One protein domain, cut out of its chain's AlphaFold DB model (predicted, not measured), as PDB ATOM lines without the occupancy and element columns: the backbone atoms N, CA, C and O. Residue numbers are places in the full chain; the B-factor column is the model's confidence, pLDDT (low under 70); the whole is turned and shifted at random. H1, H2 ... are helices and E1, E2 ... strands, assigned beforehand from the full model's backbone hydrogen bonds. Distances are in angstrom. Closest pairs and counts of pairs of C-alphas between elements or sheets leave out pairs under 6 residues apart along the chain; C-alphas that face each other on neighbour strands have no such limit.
ATOM      1  N   ASN A   8     201.026 191.829 237.188       91.38
ATOM      2  CA  ASN A   8     201.068 190.873 236.088       91.38
ATOM      3  C   ASN A   8     202.056 189.759 236.427       91.38
ATOM      4  O   ASN A   8     203.131 190.027 236.966       91.38
ATOM      5  N   THR A   9     201.683 188.515 236.133       95.50
ATOM      6  CA  THR A   9     202.503 187.341 236.444       95.50
ATOM      7  C   THR A   9     202.605 186.431 235.230       95.50
ATOM      8  O   THR A   9     201.612 186.183 234.548       95.50
ATOM      9  N   TRP A  10     203.804 185.915 234.987       97.38
ATOM     10  CA  TRP A  10     204.097 184.933 233.950       97.38
ATOM     11  C   TRP A  10     204.842 183.771 234.583       97.38
ATOM     12  O   TRP A  10     205.778 183.984 235.345       97.38
ATOM     13  N   THR A  11     204.456 182.545 234.263       98.25
ATOM     14  CA  THR A  11     205.098 181.342 234.799       98.25
ATOM     15  C   THR A  11     205.652 180.486 233.674       98.25
ATOM     16  O   THR A  11     205.245 180.595 232.513       98.25
ATOM     17  N   GLY A  12     206.610 179.633 234.011       97.25
ATOM     18  CA  GLY A  12     207.174 178.683 233.071       97.25
ATOM     19  C   GLY A  12     208.031 177.631 233.751       97.25
ATOM     20  O   GLY A  12     208.171 177.587 234.972       97.25
ATOM     21  N   THR A  13     208.605 176.768 232.926       97.00
ATOM     22  CA  THR A  13     209.581 175.760 233.339       97.00
ATOM     23  C   THR A  13     210.759 175.847 232.383       97.00
ATOM     24  O   THR A  13     210.559 175.964 231.170       97.00
ATOM     25  N   SER A  14     211.978 175.857 232.916       97.06
ATOM     26  CA  SER A  14     213.193 175.864 232.109       97.06
ATOM     27  C   SER A  14     213.389 174.508 231.410       97.06
ATOM     28  O   SER A  14     212.801 173.505 231.829       97.06
ATOM     29  N   PRO A  15     214.214 174.434 230.351       95.00
ATOM     30  CA  PRO A  15     214.586 173.157 229.734       95.00
ATOM     31  C   PRO A  15     215.181 172.132 230.714       95.00
ATOM     32  O   PRO A  15     215.051 170.931 230.499       95.00
ATOM     33  N   GLU A  16     215.805 172.608 231.789       93.88
ATOM     34  CA  GLU A  16     216.408 171.813 232.860       93.88
ATOM     35  C   GLU A  16     215.388 171.360 233.927       93.88
ATOM     36  O   GLU A  16     215.734 170.625 234.847       93.88
ATOM     37  N   GLY A  17     214.117 171.759 233.798       93.12
ATOM     38  CA  GLY A  17     213.010 171.293 234.638       93.12
ATOM     39  C   GLY A  17     212.713 172.146 235.872       93.12
ATOM     40  O   GLY A  17     211.781 171.819 236.607       93.12
ATOM     41  N   LEU A  18     213.439 173.246 236.099       96.44
ATOM     42  CA  LEU A  18     213.142 174.173 237.195       96.44
ATOM     43  C   LEU A  18     211.987 175.102 236.823       96.44
ATOM     44  O   LEU A  18     211.933 175.643 235.717       96.44
ATOM     45  N   ALA A  19     211.044 175.283 237.744       97.62
ATOM     46  CA  ALA A  19     209.941 176.213 237.552       97.62
ATOM     47  C   ALA A  19     210.397 177.648 237.841       97.62
ATOM     48  O   ALA A  19     211.266 177.882 238.681       97.62
ATOM     49  N   PHE A  20     209.792 178.613 237.157       98.38
ATOM     50  CA  PHE A  20     210.026 180.024 237.425       98.38
ATOM     51  C   PHE A  20     208.742 180.845 237.317       98.38
ATOM     52  O   PHE A  20     207.790 180.483 236.620       98.38
ATOM     53  N   GLU A  21     208.749 181.982 237.998       98.38
ATOM     54  CA  GLU A  21     207.696 182.986 237.987       98.38
ATOM     55  C   GLU A  21     208.322 184.361 237.767       98.38
ATOM     56  O   GLU A  21     209.297 184.713 238.417       98.38
ATOM     57  N   ILE A  22     207.754 185.150 236.866       97.00
ATOM     58  CA  ILE A  22     208.104 186.545 236.625       97.00
ATOM     59  C   ILE A  22     206.918 187.379 237.078       97.00
ATOM     60  O   ILE A  22     205.776 187.073 236.730       97.00
ATOM     61  N   ALA A  23     207.178 188.435 237.834       94.50
ATOM     62  CA  ALA A  23     206.178 189.392 238.262       94.50
ATOM     63  C   ALA A  23     206.552 190.794 237.783       94.50
ATOM     64  O   ALA A  23     207.721 191.175 237.791       94.50
ATOM     65  N   HIS A  24     205.543 191.565 237.390       90.94
ATOM     66  CA  HIS A  24     205.668 192.996 237.166       90.94
ATOM     67  C   HIS A  24     204.583 193.721 237.946       90.94
ATOM     68  O   HIS A  24     203.389 193.492 237.726       90.94
ATOM     69  N   TRP A  25     205.014 194.601 238.838       86.50
ATOM     70  CA  TRP A  25     204.157 195.404 239.700       86.50
ATOM     71  C   TRP A  25     204.100 196.824 239.121       86.50
ATOM     72  O   TRP A  25     205.137 197.470 239.064       86.50
ATOM     73  N   GLY A  26     202.944 197.309 238.644       73.25
ATOM     74  CA  GLY A  26     202.777 198.653 238.030       73.25
ATOM     75  C   GLY A  26     201.415 199.279 238.385       73.25
ATOM     76  O   GLY A  26     200.563 198.569 238.890       73.25
ATOM     77  N   VAL A  27     201.097 200.569 238.182       59.31
ATOM     78  CA  VAL A  27     201.730 201.626 237.369       59.31
ATOM     79  C   VAL A  27     201.986 202.888 238.224       59.31
ATOM     80  O   VAL A  27     201.052 203.595 238.601       59.31
ATOM     81  N   GLY A  28     203.264 203.168 238.517       59.88
ATOM     82  CA  GLY A  28     203.772 204.287 239.341       59.88
ATOM     83  C   GLY A  28     204.682 203.793 240.485       59.88
ATOM     84  O   GLY A  28     204.436 202.700 240.978       59.88
ATOM     85  N   ASN A  29     205.724 204.565 240.857       54.41
ATOM     86  CA  ASN A  29     206.884 204.206 241.724       54.41
ATOM     87  C   ASN A  29     206.680 202.978 242.644       54.41
ATOM     88  O   ASN A  29     205.777 202.991 243.473       54.41
ATOM     89  N   MET A  30     207.471 201.900 242.571       52.12
ATOM     90  CA  MET A  30     208.949 201.833 242.627       52.12
ATOM     91  C   MET A  30     209.584 201.373 241.294       52.12
ATOM     92  O   MET A  30     209.110 200.390 240.744       52.12
ATOM     93  N   CYS A  31     210.624 201.957 240.683       52.91
ATOM     94  CA  CYS A  31     211.261 203.283 240.727       52.91
ATOM     95  C   CYS A  31     211.188 203.810 239.271       52.91
ATOM     96  O   CYS A  31     211.641 203.155 238.341       52.91
ATOM     97  N   ASP A  32     210.442 204.882 239.042       57.66
ATOM     98  CA  ASP A  32     209.429 205.009 237.979       57.66
ATOM     99  C   ASP A  32     209.860 205.207 236.522       57.66
ATOM    100  O   ASP A  32     209.545 206.188 235.848       57.66
ATOM    101  N   GLY A  33     210.184 204.080 235.914       54.81
ATOM    102  CA  GLY A  33     209.654 203.835 234.579       54.81
ATOM    103  C   GLY A  33     208.122 203.764 234.522       54.81
ATOM    104  O   GLY A  33     207.500 204.549 233.811       54.81
ATOM    105  N   LYS A  34     207.538 202.755 235.198       60.16
ATOM    106  CA  LYS A  34     206.086 202.459 235.366       60.16
ATOM    107  C   LYS A  34     205.836 201.134 236.129       60.16
ATOM    108  O   LYS A  34     204.744 200.576 236.032       60.16
ATOM    109  N   GLY A  35     206.814 200.636 236.889       77.81
ATOM    110  CA  GLY A  35     206.695 199.422 237.694       77.81
ATOM    111  C   GLY A  35     208.039 198.790 238.058       77.81
ATOM    112  O   GLY A  35     209.080 199.281 237.627       77.81
ATOM    113  N   MET A  36     207.992 197.700 238.827       86.25
ATOM    114  CA  MET A  36     209.145 196.899 239.244       86.25
ATOM    115  C   MET A  36     209.020 195.473 238.712       86.25
ATOM    116  O   MET A  36     207.965 194.843 238.850       86.25
ATOM    117  N   TRP A  37     210.100 194.965 238.119       90.44
ATOM    118  CA  TRP A  37     210.213 193.567 237.712       90.44
ATOM    119  C   TRP A  37     210.818 192.723 238.829       90.44
ATOM    120  O   TRP A  37     211.756 193.139 239.508       90.44
ATOM    121  N   ASN A  38     210.315 191.503 238.956       93.81
ATOM    122  CA  ASN A  38     210.901 190.449 239.765       93.81
ATOM    123  C   ASN A  38     210.872 189.149 238.968       93.81
ATOM    124  O   ASN A  38     209.934 188.912 238.200       93.81
ATOM    125  N   TYR A  39     211.824 188.263 239.217       97.44
ATOM    126  CA  TYR A  39     211.622 186.852 238.915       97.44
ATOM    127  C   TYR A  39     212.046 185.984 240.084       97.44
ATOM    128  O   TYR A  39     212.793 186.393 240.972       97.44
ATOM    129  N   TYR A  40     211.536 184.764 240.056       98.31
ATOM    130  CA  TYR A  40     211.713 183.781 241.096       98.31
ATOM    131  C   TYR A  40     211.913 182.417 240.458       98.31
ATOM    132  O   TYR A  40     211.145 182.029 239.578       98.31
ATOM    133  N   VAL A  41     212.913 181.685 240.929       98.38
ATOM    134  CA  VAL A  41     213.100 180.263 240.658       98.38
ATOM    135  C   VAL A  41     212.447 179.484 241.795       98.38
ATOM    136  O   VAL A  41     212.629 179.795 242.975       98.38
ATOM    137  N   ILE A  42     211.645 178.490 241.430       98.44
ATOM    138  CA  ILE A  42     210.905 177.639 242.356       98.44
ATOM    139  C   ILE A  42     211.554 176.260 242.320       98.44
ATOM    140  O   ILE A  42     211.628 175.629 241.264       98.44
ATOM    141  N   ILE A  43     212.028 175.810 243.479       97.75
ATOM    142  CA  ILE A  43     212.723 174.532 243.630       97.75
ATOM    143  C   ILE A  43     211.916 173.683 244.603       97.75
ATOM    144  O   ILE A  43     211.774 174.037 245.777       97.75
ATOM    145  N   HIS A  44     211.381 172.571 244.109       96.94
ATOM    146  CA  HIS A  44     210.673 171.606 244.937       96.94
ATOM    147  C   HIS A  44     211.634 170.572 245.521       96.94
ATOM    148  O   HIS A  44     212.604 170.171 244.881       96.94
ATOM    149  N   GLU A  45     211.337 170.111 246.734       97.00
ATOM    150  CA  GLU A  45     212.124 169.074 247.406       97.00
ATOM    151  C   GLU A  45     212.203 167.776 246.594       97.00
ATOM    152  O   GLU A  45     213.266 167.174 246.494       97.00
ATOM    153  N   ASP A  46     211.098 167.375 245.960       95.06
ATOM    154  CA  ASP A  46     211.013 166.152 245.155       95.06
ATOM    155  C   ASP A  46     211.826 166.208 243.851       95.06
ATOM    156  O   ASP A  46     212.066 165.172 243.230       95.06
ATOM    157  N   GLN A  47     212.284 167.398 243.455       95.44
ATOM    158  CA  GLN A  47     213.173 167.593 242.315       95.44
ATOM    159  C   GLN A  47     214.637 167.370 242.670       95.44
ATOM    160  O   GLN A  47     215.453 167.299 241.758       95.44
ATOM    161  N   LEU A  48     215.001 167.285 243.949       96.06
ATOM    162  CA  LEU A  48     216.387 167.144 244.378       96.06
ATOM    163  C   LEU A  48     216.596 165.838 245.141       96.06
ATOM    164  O   LEU A  48     215.677 165.226 245.678       96.06
ATOM    165  N   ARG A  49     217.857 165.416 245.214       94.69
ATOM    166  CA  ARG A  49     218.247 164.389 246.180       94.69
ATOM    167  C   ARG A  49     218.230 164.979 247.591       94.69
ATOM    168  O   ARG A  49     218.519 166.172 247.729       94.69
ATOM    169  N   PRO A  50     217.998 164.168 248.637       95.00
ATOM    170  CA  PRO A  50     217.982 164.656 250.014       95.00
ATOM    171  C   PRO A  50     219.228 165.472 250.388       95.00
ATOM    172  O   PRO A  50     219.112 166.548 250.963       95.00
ATOM    173  N   GLU A  51     220.425 165.026 249.995       95.06
ATOM    174  CA  GLU A  51     221.678 165.727 250.299       95.06
ATOM    175  C   GLU A  51     221.853 167.067 249.568       95.06
ATOM    176  O   GLU A  51     222.624 167.913 250.020       95.06
ATOM    177  N   ASP A  52     221.177 167.265 248.436       95.88
ATOM    178  CA  ASP A  52     221.199 168.530 247.697       95.88
ATOM    179  C   ASP A  52     220.097 169.470 248.191       95.88
ATOM    180  O   ASP A  52     220.309 170.680 248.268       95.88
ATOM    181  N   TRP A  53     218.956 168.917 248.607       97.12
ATOM    182  CA  TRP A  53     217.866 169.677 249.209       97.12
ATOM    183  C   TRP A  53     218.289 170.403 250.490       97.12
ATOM    184  O   TRP A  53     218.025 171.595 250.647       97.12
ATOM    185  N   GLU A  54     219.023 169.732 251.377       96.62
ATOM    186  CA  GLU A  54     219.492 170.350 252.626       96.62
ATOM    187  C   GLU A  54     220.423 171.554 252.384       96.62
ATOM    188  O   GLU A  54     220.499 172.453 253.218       96.62
ATOM    189  N   LYS A  55     221.083 171.636 251.219       96.25
ATOM    190  CA  LYS A  55     221.931 172.786 250.853       96.25
ATOM    191  C   LYS A  55     221.123 174.024 250.472       96.25
ATOM    192  O   LYS A  55     221.636 175.134 250.580       96.25
ATOM    193  N   VAL A  56     219.892 173.841 249.994       97.38
ATOM    194  CA  VAL A  56     219.003 174.939 249.583       97.38
ATOM    195  C   VAL A  56     217.950 175.264 250.645       97.38
ATOM    196  O   VAL A  56     217.369 176.349 250.628       97.38
ATOM    197  N   TRP A  57     217.718 174.367 251.609       97.31
ATOM    198  CA  TRP A  57     216.795 174.564 252.727       97.31
ATOM    199  C   TRP A  57     217.445 175.310 253.908       97.31
ATOM    200  O   TRP A  57     217.578 174.793 255.015       97.31
ATOM    201  N   LEU A  58     217.786 176.581 253.701       96.38
ATOM    202  CA  LEU A  58     218.621 177.381 254.608       96.38
ATOM    203  C   LEU A  58     218.049 177.525 256.031       96.38
ATOM    204  O   LEU A  58     216.858 177.804 256.180       96.38
ATOM    205  N   PRO A  59     218.841 177.376 257.103       95.25
ATOM    206  CA  PRO A  59     218.364 177.671 258.452       95.25
ATOM    207  C   PRO A  59     218.001 179.158 258.584       95.25
ATOM    208  O   PRO A  59     218.543 180.005 257.875       95.25
ATOM    209  N   VAL A  60     217.082 179.476 259.500       92.81
ATOM    210  CA  VAL A  60     216.777 180.875 259.834       92.81
ATOM    211  C   VAL A  60     218.038 181.508 260.420       92.81
ATOM    212  O   VAL A  60     218.664 180.935 261.314       92.81
ATOM    213  N   ALA A  61     218.424 182.670 259.904       87.00
ATOM    214  CA  ALA A  61     219.560 183.419 260.407       87.00
ATOM    215  C   ALA A  61     219.271 183.965 261.818       87.00
ATOM    216  O   ALA A  61     218.124 184.140 262.222       87.00
ATOM    217  N   ASN A  62     220.317 184.310 262.573       77.50
ATOM    218  CA  ASN A  62     220.183 184.855 263.937       77.50
ATOM    219  C   ASN A  62     219.561 186.267 263.999       77.50
ATOM    220  O   ASN A  62     219.586 186.908 265.050       77.50
ATOM    221  N   HIS A  63     219.040 186.778 262.887       75.19
ATOM    222  CA  HIS A  63     218.391 188.072 262.792       75.19
ATOM    223  C   HIS A  63     217.043 187.924 262.087       75.19
ATOM    224  O   HIS A  63     216.887 187.132 261.160       75.19
ATOM    225  N   TRP A  64     216.073 188.704 262.545       80.12
ATOM    226  CA  TRP A  64     214.756 188.819 261.933       80.12
ATOM    227  C   TRP A  64     214.706 190.138 261.175       80.12
ATOM    228  O   TRP A  64     215.215 191.152 261.662       80.12
ATOM    229  N   HIS A  65     214.127 190.125 259.981       77.06
ATOM    230  CA  HIS A  65     213.860 191.355 259.255       77.06
ATOM    231  C   HIS A  65     212.512 191.902 259.717       77.06
ATOM    232  O   HIS A  65     211.523 191.175 259.749       77.06
ATOM    233  N   ARG A  66     212.458 193.184 260.084       75.75
ATOM    234  CA  ARG A  66     211.196 193.815 260.471       75.75
ATOM    235  C   ARG A  66     210.612 194.556 259.278       75.75
ATOM    236  O   ARG A  66     211.064 195.650 258.951       75.75
ATOM    237  N   SER A  67     209.589 193.977 258.660       76.25
ATOM    238  CA  SER A  67     208.874 194.559 257.521       76.25
ATOM    239  C   SER A  67     207.446 194.898 257.930       76.25
ATOM    240  O   SER A  67     206.734 194.062 258.478       76.25
ATOM    241  N   ASN A  68     207.017 196.148 257.727       75.94
ATOM    242  CA  ASN A  68     205.647 196.600 258.023       75.94
ATOM    243  C   ASN A  68     205.138 196.252 259.441       75.94
ATOM    244  O   ASN A  68     203.948 196.040 259.654       75.94
ATOM    245  N   GLY A  69     206.040 196.205 260.426       79.50
ATOM    246  CA  GLY A  69     205.711 195.890 261.818       79.50
ATOM    247  C   GLY A  69     205.670 194.398 262.163       79.50
ATOM    248  O   GLY A  69     205.489 194.086 263.339       79.50
ATOM    249  N   HIS A  70     205.904 193.512 261.195       77.19
ATOM    250  CA  HIS A  70     205.995 192.067 261.379       77.19
ATOM    251  C   HIS A  70     207.453 191.603 261.344       77.19
ATOM    252  O   HIS A  70     208.255 192.122 260.565       77.19
ATOM    253  N   ASP A  71     207.784 190.642 262.205       84.75
ATOM    254  CA  ASP A  71     209.081 189.971 262.180       84.75
ATOM    255  C   ASP A  71     209.021 188.837 261.156       84.75
ATOM    256  O   ASP A  71     208.223 187.905 261.276       84.75
ATOM    257  N   GLU A  72     209.867 188.932 260.140       84.38
ATOM    258  CA  GLU A  72     210.010 187.953 259.073       84.38
ATOM    259  C   GLU A  72     211.351 187.223 259.240       84.38
ATOM    260  O   GLU A  72     212.368 187.853 259.565       84.38
ATOM    261  N   PRO A  73     211.378 185.889 259.071       88.75
ATOM    262  CA  PRO A  73     212.620 185.138 259.167       88.75
ATOM    263  C   PRO A  73     213.575 185.592 258.060       88.75
ATOM    264  O   PRO A  73     213.195 185.654 256.893       88.75
ATOM    265  N   SER A  74     214.821 185.885 258.429       89.88
ATOM    266  CA  SER A  74     215.891 186.129 257.462       89.88
ATOM    267  C   SER A  74     216.665 184.841 257.194       89.88
ATOM    268  O   SER A  74     216.726 183.950 258.046       89.88
ATOM    269  N   TYR A  75     217.286 184.753 256.024       93.69
ATOM    270  CA  TYR A  75     218.080 183.607 255.598       93.69
ATOM    271  C   TYR A  75     219.400 184.095 255.017       93.69
ATOM    272  O   TYR A  75     219.430 185.072 254.273       93.69
ATOM    273  N   ASP A  76     220.487 183.403 255.351       93.69
ATOM    274  CA  ASP A  76     221.804 183.727 254.810       93.69
ATOM    275  C   ASP A  76     221.982 183.083 253.433       93.69
ATOM    276  O   ASP A  76     222.390 181.926 253.300       93.69
ATOM    277  N   THR A  77     221.584 183.814 252.396       94.44
ATOM    278  CA  THR A  77     221.729 183.370 251.007       94.44
ATOM    279  C   THR A  77     223.153 183.576 250.486       94.44
ATOM    280  O   THR A  77     223.540 182.887 249.540       94.44
ATOM    281  N   TRP A  78     223.925 184.470 251.112       89.75
ATOM    282  CA  TRP A  78     225.299 184.831 250.760       89.75
ATOM    283  C   TRP A  78     226.269 183.813 251.380       89.75
ATOM    284  O   TRP A  78     226.517 183.809 252.579       89.75
ATOM    285  N   GLY A  79     226.791 182.886 250.581       89.56
ATOM    286  CA  GLY A  79     227.533 181.708 251.044       89.56
ATOM    287  C   GLY A  79     226.744 180.398 250.959       89.56
ATOM    288  O   GLY A  79     227.273 179.332 251.284       89.56
ATOM    289  N   SER A  80     225.494 180.449 250.492       95.19
ATOM    290  CA  SER A  80     224.730 179.249 250.153       95.19
ATOM    291  C   SER A  80     225.048 178.758 248.738       95.19
ATOM    292  O   SER A  80     225.570 179.495 247.907       95.19
ATOM    293  N   VAL A  81     224.652 177.523 248.408       96.81
ATOM    294  CA  VAL A  81     224.755 177.018 247.023       96.81
ATOM    295  C   VAL A  81     223.935 177.858 246.030       96.81
ATOM    296  O   VAL A  81     224.239 177.862 244.841       96.81
ATOM    297  N   LEU A  82     222.917 178.583 246.509       97.44
ATOM    298  CA  LEU A  82     222.050 179.412 245.673       97.44
ATOM    299  C   LEU A  82     222.777 180.647 245.133       97.44
ATOM    300  O   LEU A  82     222.443 181.088 244.040       97.44
ATOM    301  N   GLU A  83     223.781 181.171 245.846       95.62
ATOM    302  CA  GLU A  83     224.610 182.296 245.376       95.62
ATOM    303  C   GLU A  83     225.327 181.968 244.059       95.62
ATOM    304  O   GLU A  83     225.628 182.859 243.273       95.62
ATOM    305  N   GLY A  84     225.567 180.681 243.788       95.69
ATOM    306  CA  GLY A  84     226.178 180.235 242.543       95.69
ATOM    307  C   GLY A  84     225.295 180.396 241.301       95.69
ATOM    308  O   GLY A  84     225.799 180.186 240.203       95.69
ATOM    309  N   GLY A  85     224.006 180.727 241.445       95.75
ATOM    310  CA  GLY A  85     223.175 181.124 240.310       95.75
ATOM    311  C   GLY A  85     223.400 182.594 239.944       95.75
ATOM    312  O   GLY A  85     223.403 183.449 240.824       95.75
ATOM    313  N   ASP A  86     223.532 182.910 238.656       94.81
ATOM    314  CA  ASP A  86     223.648 184.283 238.149       94.81
ATOM    315  C   ASP A  86     222.310 185.023 238.254       94.81
ATOM    316  O   ASP A  86     221.529 185.131 237.300       94.81
ATOM    317  N   PHE A  87     222.008 185.496 239.461       95.69
ATOM    318  CA  PHE A  87     220.934 186.447 239.692       95.69
ATOM    319  C   PHE A  87     221.415 187.850 239.307       95.69
ATOM    320  O   PHE A  87     222.439 188.302 239.808       95.69
ATOM    321  N   HIS A  88     220.643 188.557 238.472       90.25
ATOM    322  CA  HIS A  88     220.958 189.884 237.899       90.25
ATOM    323  C   HIS A  88     221.693 190.854 238.843       90.25
ATOM    324  O   HIS A  88     222.664 191.481 238.430       90.25
ATOM    325  N   GLY A  89     221.260 190.967 240.101       88.62
ATOM    326  CA  GLY A  89     221.974 191.717 241.143       88.62
ATOM    327  C   GLY A  89     222.127 190.951 242.456       88.62
ATOM    328  O   GLY A  89     222.240 191.547 243.522       88.62
ATOM    329  N   GLY A  90     222.124 189.619 242.381       94.12
ATOM    330  CA  GLY A  90     222.103 188.734 243.539       94.12
ATOM    331  C   GLY A  90     220.691 188.363 244.000       94.12
ATOM    332  O   GLY A  90     219.676 188.753 243.414       94.12
ATOM    333  N   ILE A  91     220.642 187.548 245.053       96.06
ATOM    334  CA  ILE A  91     219.396 187.078 245.657       96.06
ATOM    335  C   ILE A  91     218.854 188.172 246.573       96.06
ATOM    336  O   ILE A  91     219.477 188.508 247.579       96.06
ATOM    337  N   THR A  92     217.669 188.683 246.253       94.19
ATOM    338  CA  THR A  92     216.962 189.674 247.082       94.19
ATOM    339  C   THR A  92     215.696 189.111 247.720       94.19
ATOM    340  O   THR A  92     215.070 189.759 248.556       94.19
ATOM    341  N   PHE A  93     215.320 187.882 247.361       95.00
ATOM    342  CA  PHE A  93     214.149 187.209 247.898       95.00
ATOM    343  C   PHE A  93     214.431 185.733 248.160       95.00
ATOM    344  O   PHE A  93     214.929 185.027 247.284       95.00
ATOM    345  N   TYR A  94     214.040 185.254 249.339       96.19
ATOM    346  CA  TYR A  94     214.022 183.839 249.681       96.19
ATOM    347  C   TYR A  94     212.830 183.550 250.590       96.19
ATOM    348  O   TYR A  94     212.646 184.204 251.613       96.19
ATOM    349  N   GLU A  95     212.038 182.543 250.238       95.44
ATOM    350  CA  GLU A  95     210.881 182.129 251.021       95.44
ATOM    351  C   GLU A  95     210.735 180.610 251.011       95.44
ATOM    352  O   GLU A  95     210.927 179.945 249.986       95.44
ATOM    353  N   LYS A  96     210.372 180.064 252.171       96.06
ATOM    354  CA  LYS A  96     210.090 178.644 252.351       96.06
ATOM    355  C   LYS A  96     208.599 178.399 252.357       96.06
ATOM    356  O   LYS A  96     207.849 179.073 253.053       96.06
ATOM    357  N   TYR A  97     208.207 177.335 251.683       95.38
ATOM    358  CA  TYR A  97     206.848 176.844 251.689       95.38
ATOM    359  C   TYR A  97     206.830 175.376 252.091       95.38
ATOM    360  O   TYR A  97     207.710 174.591 251.727       95.38
ATOM    361  N   ALA A  98     205.791 175.003 252.825       93.94
ATOM    362  CA  ALA A  98     205.481 173.622 253.138       93.94
ATOM    363  C   ALA A  98     203.965 173.428 253.098       93.94
ATOM    364  O   ALA A  98     203.205 174.321 253.479       93.94
ATOM    365  N   GLN A  99     203.515 172.258 252.649       88.94
ATOM    366  CA  GLN A  99     202.135 171.842 252.889       88.94
ATOM    367  C   GLN A  99     201.866 171.737 254.393       88.94
ATOM    368  O   GLN A  99     202.781 171.526 255.186       88.94
ATOM    369  N   VAL A 100     200.595 171.871 254.780       87.62
ATOM    370  CA  VAL A 100     200.162 171.829 256.190       87.62
ATOM    371  C   VAL A 100     200.588 170.529 256.881       87.62
ATOM    372  O   VAL A 100     200.905 170.535 258.064       87.62
ATOM    373  N   ASP A 101     200.625 169.426 256.137       86.62
ATOM    374  CA  ASP A 101     201.066 168.114 256.615       86.62
ATOM    375  C   ASP A 101     202.589 167.892 256.513       86.62
ATOM    376  O   ASP A 101     203.086 166.833 256.887       86.62
ATOM    377  N   GLY A 102     203.335 168.875 255.998       83.38
ATOM    378  CA  GLY A 102     204.781 168.817 255.794       83.38
ATOM    379  C   GLY A 102     205.238 167.892 254.664       83.38
ATOM    380  O   GLY A 102     206.440 167.756 254.462       83.38
ATOM    381  N   THR A 103     204.325 167.269 253.912       85.75
ATOM    382  CA  THR A 103     204.673 166.222 252.931       85.75
ATOM    383  C   THR A 103     205.319 166.758 251.660       85.75
ATOM    384  O   THR A 103     205.950 166.006 250.918       85.75
ATOM    385  N   ARG A 104     205.163 168.057 251.392       89.19
ATOM    386  CA  ARG A 104     205.807 168.741 250.273       89.19
ATOM    387  C   ARG A 104     206.373 170.062 250.726       89.19
ATOM    388  O   ARG A 104     205.635 170.898 251.250       89.19
ATOM    389  N   ARG A 105     207.658 170.253 250.456       96.88
ATOM    390  CA  ARG A 105     208.369 171.502 250.682       96.88
ATOM    391  C   ARG A 105     208.869 172.058 249.356       96.88
ATOM    392  O   ARG A 105     209.188 171.313 248.428       96.88
ATOM    393  N   TRP A 106     208.899 173.375 249.254       97.69
ATOM    394  CA  TRP A 106     209.551 174.071 248.154       97.69
ATOM    395  C   TRP A 106     210.098 175.398 248.647       97.69
ATOM    396  O   TRP A 106     209.642 175.947 249.652       97.69
ATOM    397  N   ILE A 107     211.095 175.901 247.938       98.06
ATOM    398  CA  ILE A 107     211.607 177.246 248.151       98.06
ATOM    399  C   ILE A 107     211.322 178.098 246.931       98.06
ATOM    400  O   ILE A 107     211.212 177.606 245.804       98.06
ATOM    401  N   ARG A 108     211.229 179.394 247.179       97.75
ATOM    402  CA  ARG A 108     211.167 180.425 246.161       97.75
ATOM    403  C   ARG A 108     212.342 181.356 246.393       97.75
ATOM    404  O   ARG A 108     212.416 181.981 247.444       97.75
ATOM    405  N   VAL A 109     213.243 181.439 245.426       98.00
ATOM    406  CA  VAL A 109     214.418 182.316 245.470       98.00
ATOM    407  C   VAL A 109     214.365 183.266 244.286       98.00
ATOM    408  O   VAL A 109     213.990 182.850 243.193       98.00
ATOM    409  N   GLY A 110     214.668 184.544 244.476       96.94
ATOM    410  CA  GLY A 110     214.451 185.531 243.427       96.94
ATOM    411  C   GLY A 110     215.330 186.762 243.506       96.94
ATOM    412  O   GLY A 110     216.077 186.969 244.462       96.94
ATOM    413  N   CYS A 111     215.189 187.569 242.462       94.62
ATOM    414  CA  CYS A 111     215.862 188.842 242.271       94.62
ATOM    415  C   CYS A 111     214.818 189.899 241.897       94.62
ATOM    416  O   CYS A 111     213.902 189.642 241.100       94.62
ATOM    417  N   ASP A 112     214.946 191.083 242.481       90.38
ATOM    418  CA  ASP A 112     214.248 192.285 242.054       90.38
ATOM    419  C   ASP A 112     215.143 193.136 241.146       90.38
ATOM    420  O   ASP A 112     216.363 193.117 241.241       90.38
ATOM    421  N   TYR A 113     214.530 193.868 240.221       86.94
ATOM    422  CA  TYR A 113     215.227 194.814 239.340       86.94
ATOM    423  C   TYR A 113     215.210 196.223 239.955       86.94
ATOM    424  O   TYR A 113     214.917 197.212 239.278       86.94
ATOM    425  N   GLY A 114     215.425 196.298 241.273       79.88
ATOM    426  CA  GLY A 114     215.369 197.518 242.074       79.88
ATOM    427  C   GLY A 114     216.726 198.180 242.322       79.88
ATOM    428  O   GLY A 114     216.809 199.060 243.179       79.88
ATOM    429  N   HIS A 115     217.794 197.793 241.617       77.50
ATOM    430  CA  HIS A 115     219.147 198.271 241.918       77.50
ATOM    431  C   HIS A 115     219.373 199.718 241.467       77.50
ATOM    432  O   HIS A 115     218.742 200.224 240.537       77.50
ATOM    433  N   LEU A 116     220.343 200.401 242.087       70.31
ATOM    434  CA  LEU A 116     220.680 201.781 241.721       70.31
ATOM    435  C   LEU A 116     221.145 201.887 240.259       70.31
ATOM    436  O   LEU A 116     220.710 202.789 239.549       70.31
ATOM    437  N   TRP A 117     221.946 200.937 239.768       74.00
ATOM    438  CA  TRP A 117     222.380 200.916 238.364       74.00
ATOM    439  C   TRP A 117     221.233 200.639 237.380       74.00
ATOM    440  O   TRP A 117     221.307 201.054 236.225       74.00
ATOM    441  N   ASP A 118     220.147 199.989 237.824       71.69
ATOM    442  CA  ASP A 118     218.941 199.794 237.008       71.69
ATOM    443  C   ASP A 118     218.280 201.150 236.692       71.69
ATOM    444  O   ASP A 118     217.736 201.347 235.600       71.69
ATOM    445  N   SER A 119     218.415 202.111 237.614       67.88
ATOM    446  CA  SER A 119     217.978 203.498 237.430       67.88
ATOM    447  C   SER A 119     218.848 204.269 236.441       67.88
ATOM    448  O   SER A 119     218.326 205.006 235.604       67.88
ATOM    449  N   GLU A 120     220.164 204.048 236.472       73.31
ATOM    450  CA  GLU A 120     221.132 204.759 235.632       73.31
ATOM    451  C   GLU A 120     220.979 204.401 234.146       73.31
ATOM    452  O   GLU A 120     221.195 205.246 233.277       73.31
ATOM    453  N   ILE A 121     220.532 203.176 233.842       71.44
ATOM    454  CA  ILE A 121     220.208 202.725 232.476       71.44
ATOM    455  C   ILE A 121     218.747 203.002 232.064       71.44
ATOM    456  O   ILE A 121     218.327 202.624 230.965       71.44
ATOM    457  N   GLY A 122     217.958 203.634 232.941       66.81
ATOM    458  CA  GLY A 122     216.595 204.089 232.664       66.81
ATOM    459  C   GLY A 122     215.490 203.027 232.760       66.81
ATOM    460  O   GLY A 122     214.477 203.173 232.079       66.81
ATOM    461  N   TYR A 123     215.660 201.960 233.553       69.12
ATOM    462  CA  TYR A 123     214.627 200.938 233.822       69.12
ATOM    463  C   TYR A 123     213.946 200.330 232.577       69.12
ATOM    464  O   TYR A 123     212.773 199.951 232.602       69.12
ATOM    465  N   SER A 124     214.670 200.201 231.463       73.88
ATOM    466  CA  SER A 124     214.127 199.727 230.178       73.88
ATOM    467  C   SER A 124     214.002 198.196 230.082       73.88
ATOM    468  O   SER A 124     214.284 197.586 229.048       73.88
ATOM    469  N   TYR A 125     213.574 197.545 231.164       83.12
ATOM    470  CA  TYR A 125     213.399 196.095 231.201       83.12
ATOM    471  C   TYR A 125     212.090 195.673 230.533       83.12
ATOM    472  O   TYR A 125     211.005 196.155 230.866       83.12
ATOM    473  N   SER A 126     212.201 194.742 229.587       88.88
ATOM    474  CA  SER A 126     211.072 194.048 228.974       88.88
ATOM    475  C   SER A 126     210.886 192.670 229.603       88.88
ATOM    476  O   SER A 126     211.835 192.083 230.127       88.88
ATOM    477  N   LEU A 127     209.679 192.113 229.469       91.81
ATOM    478  CA  LEU A 127     209.392 190.731 229.861       91.81
ATOM    479  C   LEU A 127     210.408 189.743 229.268       91.81
ATOM    480  O   LEU A 127     210.874 188.856 229.973       91.81
ATOM    481  N   ASP A 128     210.771 189.904 227.993       93.38
ATOM    482  CA  ASP A 128     211.703 188.999 227.312       93.38
ATOM    483  C   ASP A 128     213.100 189.028 227.933       93.38
ATOM    484  O   ASP A 128     213.734 187.981 228.062       93.38
ATOM    485  N   ARG A 129     213.567 190.207 228.365       92.25
ATOM    486  CA  ARG A 129     214.855 190.342 229.050       92.25
ATOM    487  C   ARG A 129     214.826 189.669 230.420       92.25
ATOM    488  O   ARG A 129     215.679 188.834 230.693       92.25
ATOM    489  N   VAL A 130     213.806 189.962 231.227       94.06
ATOM    490  CA  VAL A 130     213.638 189.357 232.561       94.06
ATOM    491  C   VAL A 130     213.486 187.838 232.456       94.06
ATOM    492  O   VAL A 130     214.039 187.086 233.254       94.06
ATOM    493  N   LYS A 131     212.794 187.357 231.421       96.44
ATOM    494  CA  LYS A 131     212.673 185.928 231.121       96.44
ATOM    495  C   LYS A 131     214.004 185.297 230.726       96.44
ATOM    496  O   LYS A 131     214.267 184.167 231.130       96.44
ATOM    497  N   ALA A 132     214.824 185.983 229.933       96.25
ATOM    498  CA  ALA A 132     216.145 185.489 229.565       96.25
ATOM    499  C   ALA A 132     217.062 185.354 230.791       96.25
ATOM    500  O   ALA A 132     217.759 184.346 230.903       96.25
ATOM    501  N   ASP A 133     217.012 186.313 231.719       96.50
ATOM    502  CA  ASP A 133     217.741 186.242 232.989       96.50
ATOM    503  C   ASP A 133     217.224 185.089 233.858       96.50
ATOM    504  O   ASP A 133     218.008 184.222 234.226       96.50
ATOM    505  N   ALA A 134     215.906 184.982 234.071       97.69
ATOM    506  CA  ALA A 134     215.315 183.883 234.839       97.69
ATOM    507  C   ALA A 134     215.710 182.498 234.292       97.69
ATOM    508  O   ALA A 134     216.071 181.602 235.052       97.69
ATOM    509  N   LEU A 135     215.688 182.319 232.965       98.12
ATOM    510  CA  LEU A 135     216.111 181.071 232.322       98.12
ATOM    511  C   LEU A 135     217.612 180.801 232.486       98.12
ATOM    512  O   LEU A 135     217.999 179.639 232.624       98.12
ATOM    513  N   ARG A 136     218.453 181.842 232.465       97.94
ATOM    514  CA  ARG A 136     219.893 181.710 232.717       97.94
ATOM    515  C   ARG A 136     220.145 181.268 234.156       97.94
ATOM    516  O   ARG A 136     220.818 180.261 234.352       97.94
ATOM    517  N   THR A 137     219.511 181.922 235.128       98.25
ATOM    518  CA  THR A 137     219.581 181.536 236.541       98.25
ATOM    519  C   THR A 137     219.093 180.099 236.759       98.25
ATOM    520  O   THR A 137     219.756 179.325 237.444       98.25
ATOM    521  N   CYS A 138     217.975 179.690 236.139       98.25
ATOM    522  CA  CYS A 138     217.500 178.302 236.203       98.25
ATOM    523  C   CYS A 138     218.542 177.303 235.688       98.25
ATOM    524  O   CYS A 138     218.733 176.261 236.308       98.25
ATOM    525  N   ARG A 139     219.211 177.600 234.569       97.75
ATOM    526  CA  ARG A 139     220.244 176.716 234.021       97.75
ATOM    527  C   ARG A 139     221.411 176.551 234.988       97.75
ATOM    528  O   ARG A 139     221.812 175.426 235.254       97.75
ATOM    529  N   GLU A 140     221.928 177.645 235.528       97.56
ATOM    530  CA  GLU A 140     223.088 177.593 236.423       97.56
ATOM    531  C   GLU A 140     222.765 176.894 237.744       97.56
ATOM    532  O   GLU A 140     223.525 176.041 238.204       97.56
ATOM    533  N   LEU A 141     221.584 177.158 238.310       97.75
ATOM    534  CA  LEU A 141     221.103 176.408 239.467       97.75
ATOM    535  C   LEU A 141     220.921 174.923 239.140       97.75
ATOM    536  O   LEU A 141     221.242 174.077 239.970       97.75
ATOM    537  N   ALA A 142     220.441 174.577 237.944       96.25
ATOM    538  CA  ALA A 142     220.319 173.183 237.539       96.25
ATOM    539  C   ALA A 142     221.685 172.499 237.374       96.25
ATOM    540  O   ALA A 142     221.825 171.345 237.773       96.25
ATOM    541  N   ASP A 143     222.701 173.197 236.865       95.75
ATOM    542  CA  ASP A 143     224.069 172.676 236.775       95.75
ATOM    543  C   ASP A 143     224.676 172.421 238.170       95.75
ATOM    544  O   ASP A 143     225.398 171.441 238.368       95.75
ATOM    545  N   LEU A 144     224.347 173.263 239.157       95.56
ATOM    546  CA  LEU A 144     224.816 173.133 240.543       95.56
ATOM    547  C   LEU A 144     224.072 172.053 241.336       95.56
ATOM    548  O   LEU A 144     224.684 171.302 242.100       95.56
ATOM    549  N   LEU A 145     222.749 171.996 241.187       95.81
ATOM    550  CA  LEU A 145     221.869 171.146 241.992       95.81
ATOM    551  C   LEU A 145     221.599 169.790 241.339       95.81
ATOM    552  O   LEU A 145     221.216 168.850 242.032       95.81
ATOM    553  N   ASN A 146     221.812 169.683 240.024       94.25
ATOM    554  CA  ASN A 146     221.554 168.501 239.209       94.25
ATOM    555  C   ASN A 146     220.165 167.890 239.506       94.25
ATOM    556  O   ASN A 146     220.083 166.793 240.079       94.25
ATOM    557  N   PRO A 147     219.075 168.601 239.158       94.56
ATOM    558  CA  PRO A 147     217.726 168.182 239.497       94.56
ATOM    559  C   PRO A 147     217.368 166.845 238.844       94.56
ATOM    560  O   PRO A 147     217.821 166.492 237.752       94.56
ATOM    561  N   LEU A 148     216.516 166.101 239.533       94.25
ATOM    562  CA  LEU A 148     215.899 164.885 239.044       94.25
ATOM    563  C   LEU A 148     214.957 165.210 237.880       94.25
ATOM    564  O   LEU A 148     214.277 166.239 237.845       94.25
ATOM    565  N   VAL A 149     214.869 164.290 236.925       90.88
ATOM    566  CA  VAL A 149     214.027 164.446 235.741       90.88
ATOM    567  C   VAL A 149     212.649 163.869 236.020       90.88
ATOM    568  O   VAL A 149     212.510 162.695 236.368       90.88
ATOM    569  N   ARG A 150     211.607 164.677 235.818       89.31
ATOM    570  CA  ARG A 150     210.225 164.214 235.944       89.31
ATOM    571  C   ARG A 150     209.817 163.383 234.730       89.31
ATOM    572  O   ARG A 150     209.821 163.866 233.599       89.31
ATOM    573  N   CYS A 151     209.383 162.152 234.954       86.88
ATOM    574  CA  CYS A 151     208.753 161.340 233.924       86.88
ATOM    575  C   CYS A 151     207.364 161.897 233.595       86.88
ATOM    576  O   CYS A 151     206.483 161.939 234.453       86.88
TER     577      CYS A 151
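What this domain is: This is residues 8 to 151 of the 200 residues of an uncharacterized protein of Nitratireductor basaltis (UniProt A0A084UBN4). A twisted sheet of five strands makes a wall, and one long helix, H4, covers one of its faces over E2 and E3. The small hairpin of E4 and E5 makes an arm beyond the E6 edge of the sheet, and the short helix H3 lies out at one end, apart from H4. The printed part has 144 residues, with four named helices and seven named strands in the order E1 E2 E3 H1 E4 E5 H2 E6 E7 H3 H4. The large sheet runs E1 - E2 - E3 - E7 - E6, all antiparallel; the class is mixed, helices and strands. The whole is compact, with a radius of gyration of the C-alphas of 15.7 A and spans of 43 by 38 by 28 A.

Where its parts are: E1, residues 8 to 13, begins at C-alpha 8 at (201.068, 190.873, 236.088). E2 is residues 19 to 25, 20.2 A long, and E3 is residues 36 to 44, 26.0 A. H1 is residues 50 to 56. E4, residues 60 to 67, bends by 84 degrees at residue 63, and E5 is residues 70 to 75. H2 is residues 81 to 84, E6 is residues 93 to 98, and E7 is residues 105 to 112, 23.3 A. H3 is residues 116 to 120. H4, residues 127 to 145, is 26.2 A long and ends at C-alpha 145 at (221.869, 171.146, 241.992).

How they stand to each other: E1, E2 and E3 form a meander, each strand the antiparallel neighbour of the one before, with N 10 and O 22 at 2.9 A and N 23 and O 38 at 2.8 A. E7 pairs with E3 through N 41 and O 109, 2.8 A, and with E6 through N 97 and O 106, 2.8 A. H4 on one face of this sheet gives two layers, helix over sheet, at a height over the sheet of 8.5 A. On the local plane it stands at 28 degrees to E3, only just along the strands; the closest C-alphas, of Tyr 39 and Ala 134, are 6.3 A apart. H4 touches H2 with its residues 140 to 144 alone, and the closest C-alphas of the two, those of Leu 82 and Leu 141, are 7.0 A apart. H1 and H2 only just touch, with 3 pairs of C-alphas within 8 A, the closest being Lys 55 and Val 81 at 6.4 A. H1 only grazes the sheet, with residues 53 to 56. E4 and E5 are a hairpin, with N 65 and O 72 at 2.9 A. In H3 and H4 every O i to N i+4 pair is within hydrogen-bond range; in H1 it is 1 of 3, beside 3 of 4 O i to N i+3 pairs, and H2 is too short for an O i to N i+4 pair.

The domain as a whole: The C-alphas farthest apart, of Asp 101 and Glu 120, are 46.8 A apart. The printed part has no cut, and none of its links is long. The mean pLDDT of the printed part is 89.1; residues 27 to 34, 119 and 122 to 123 are under 70.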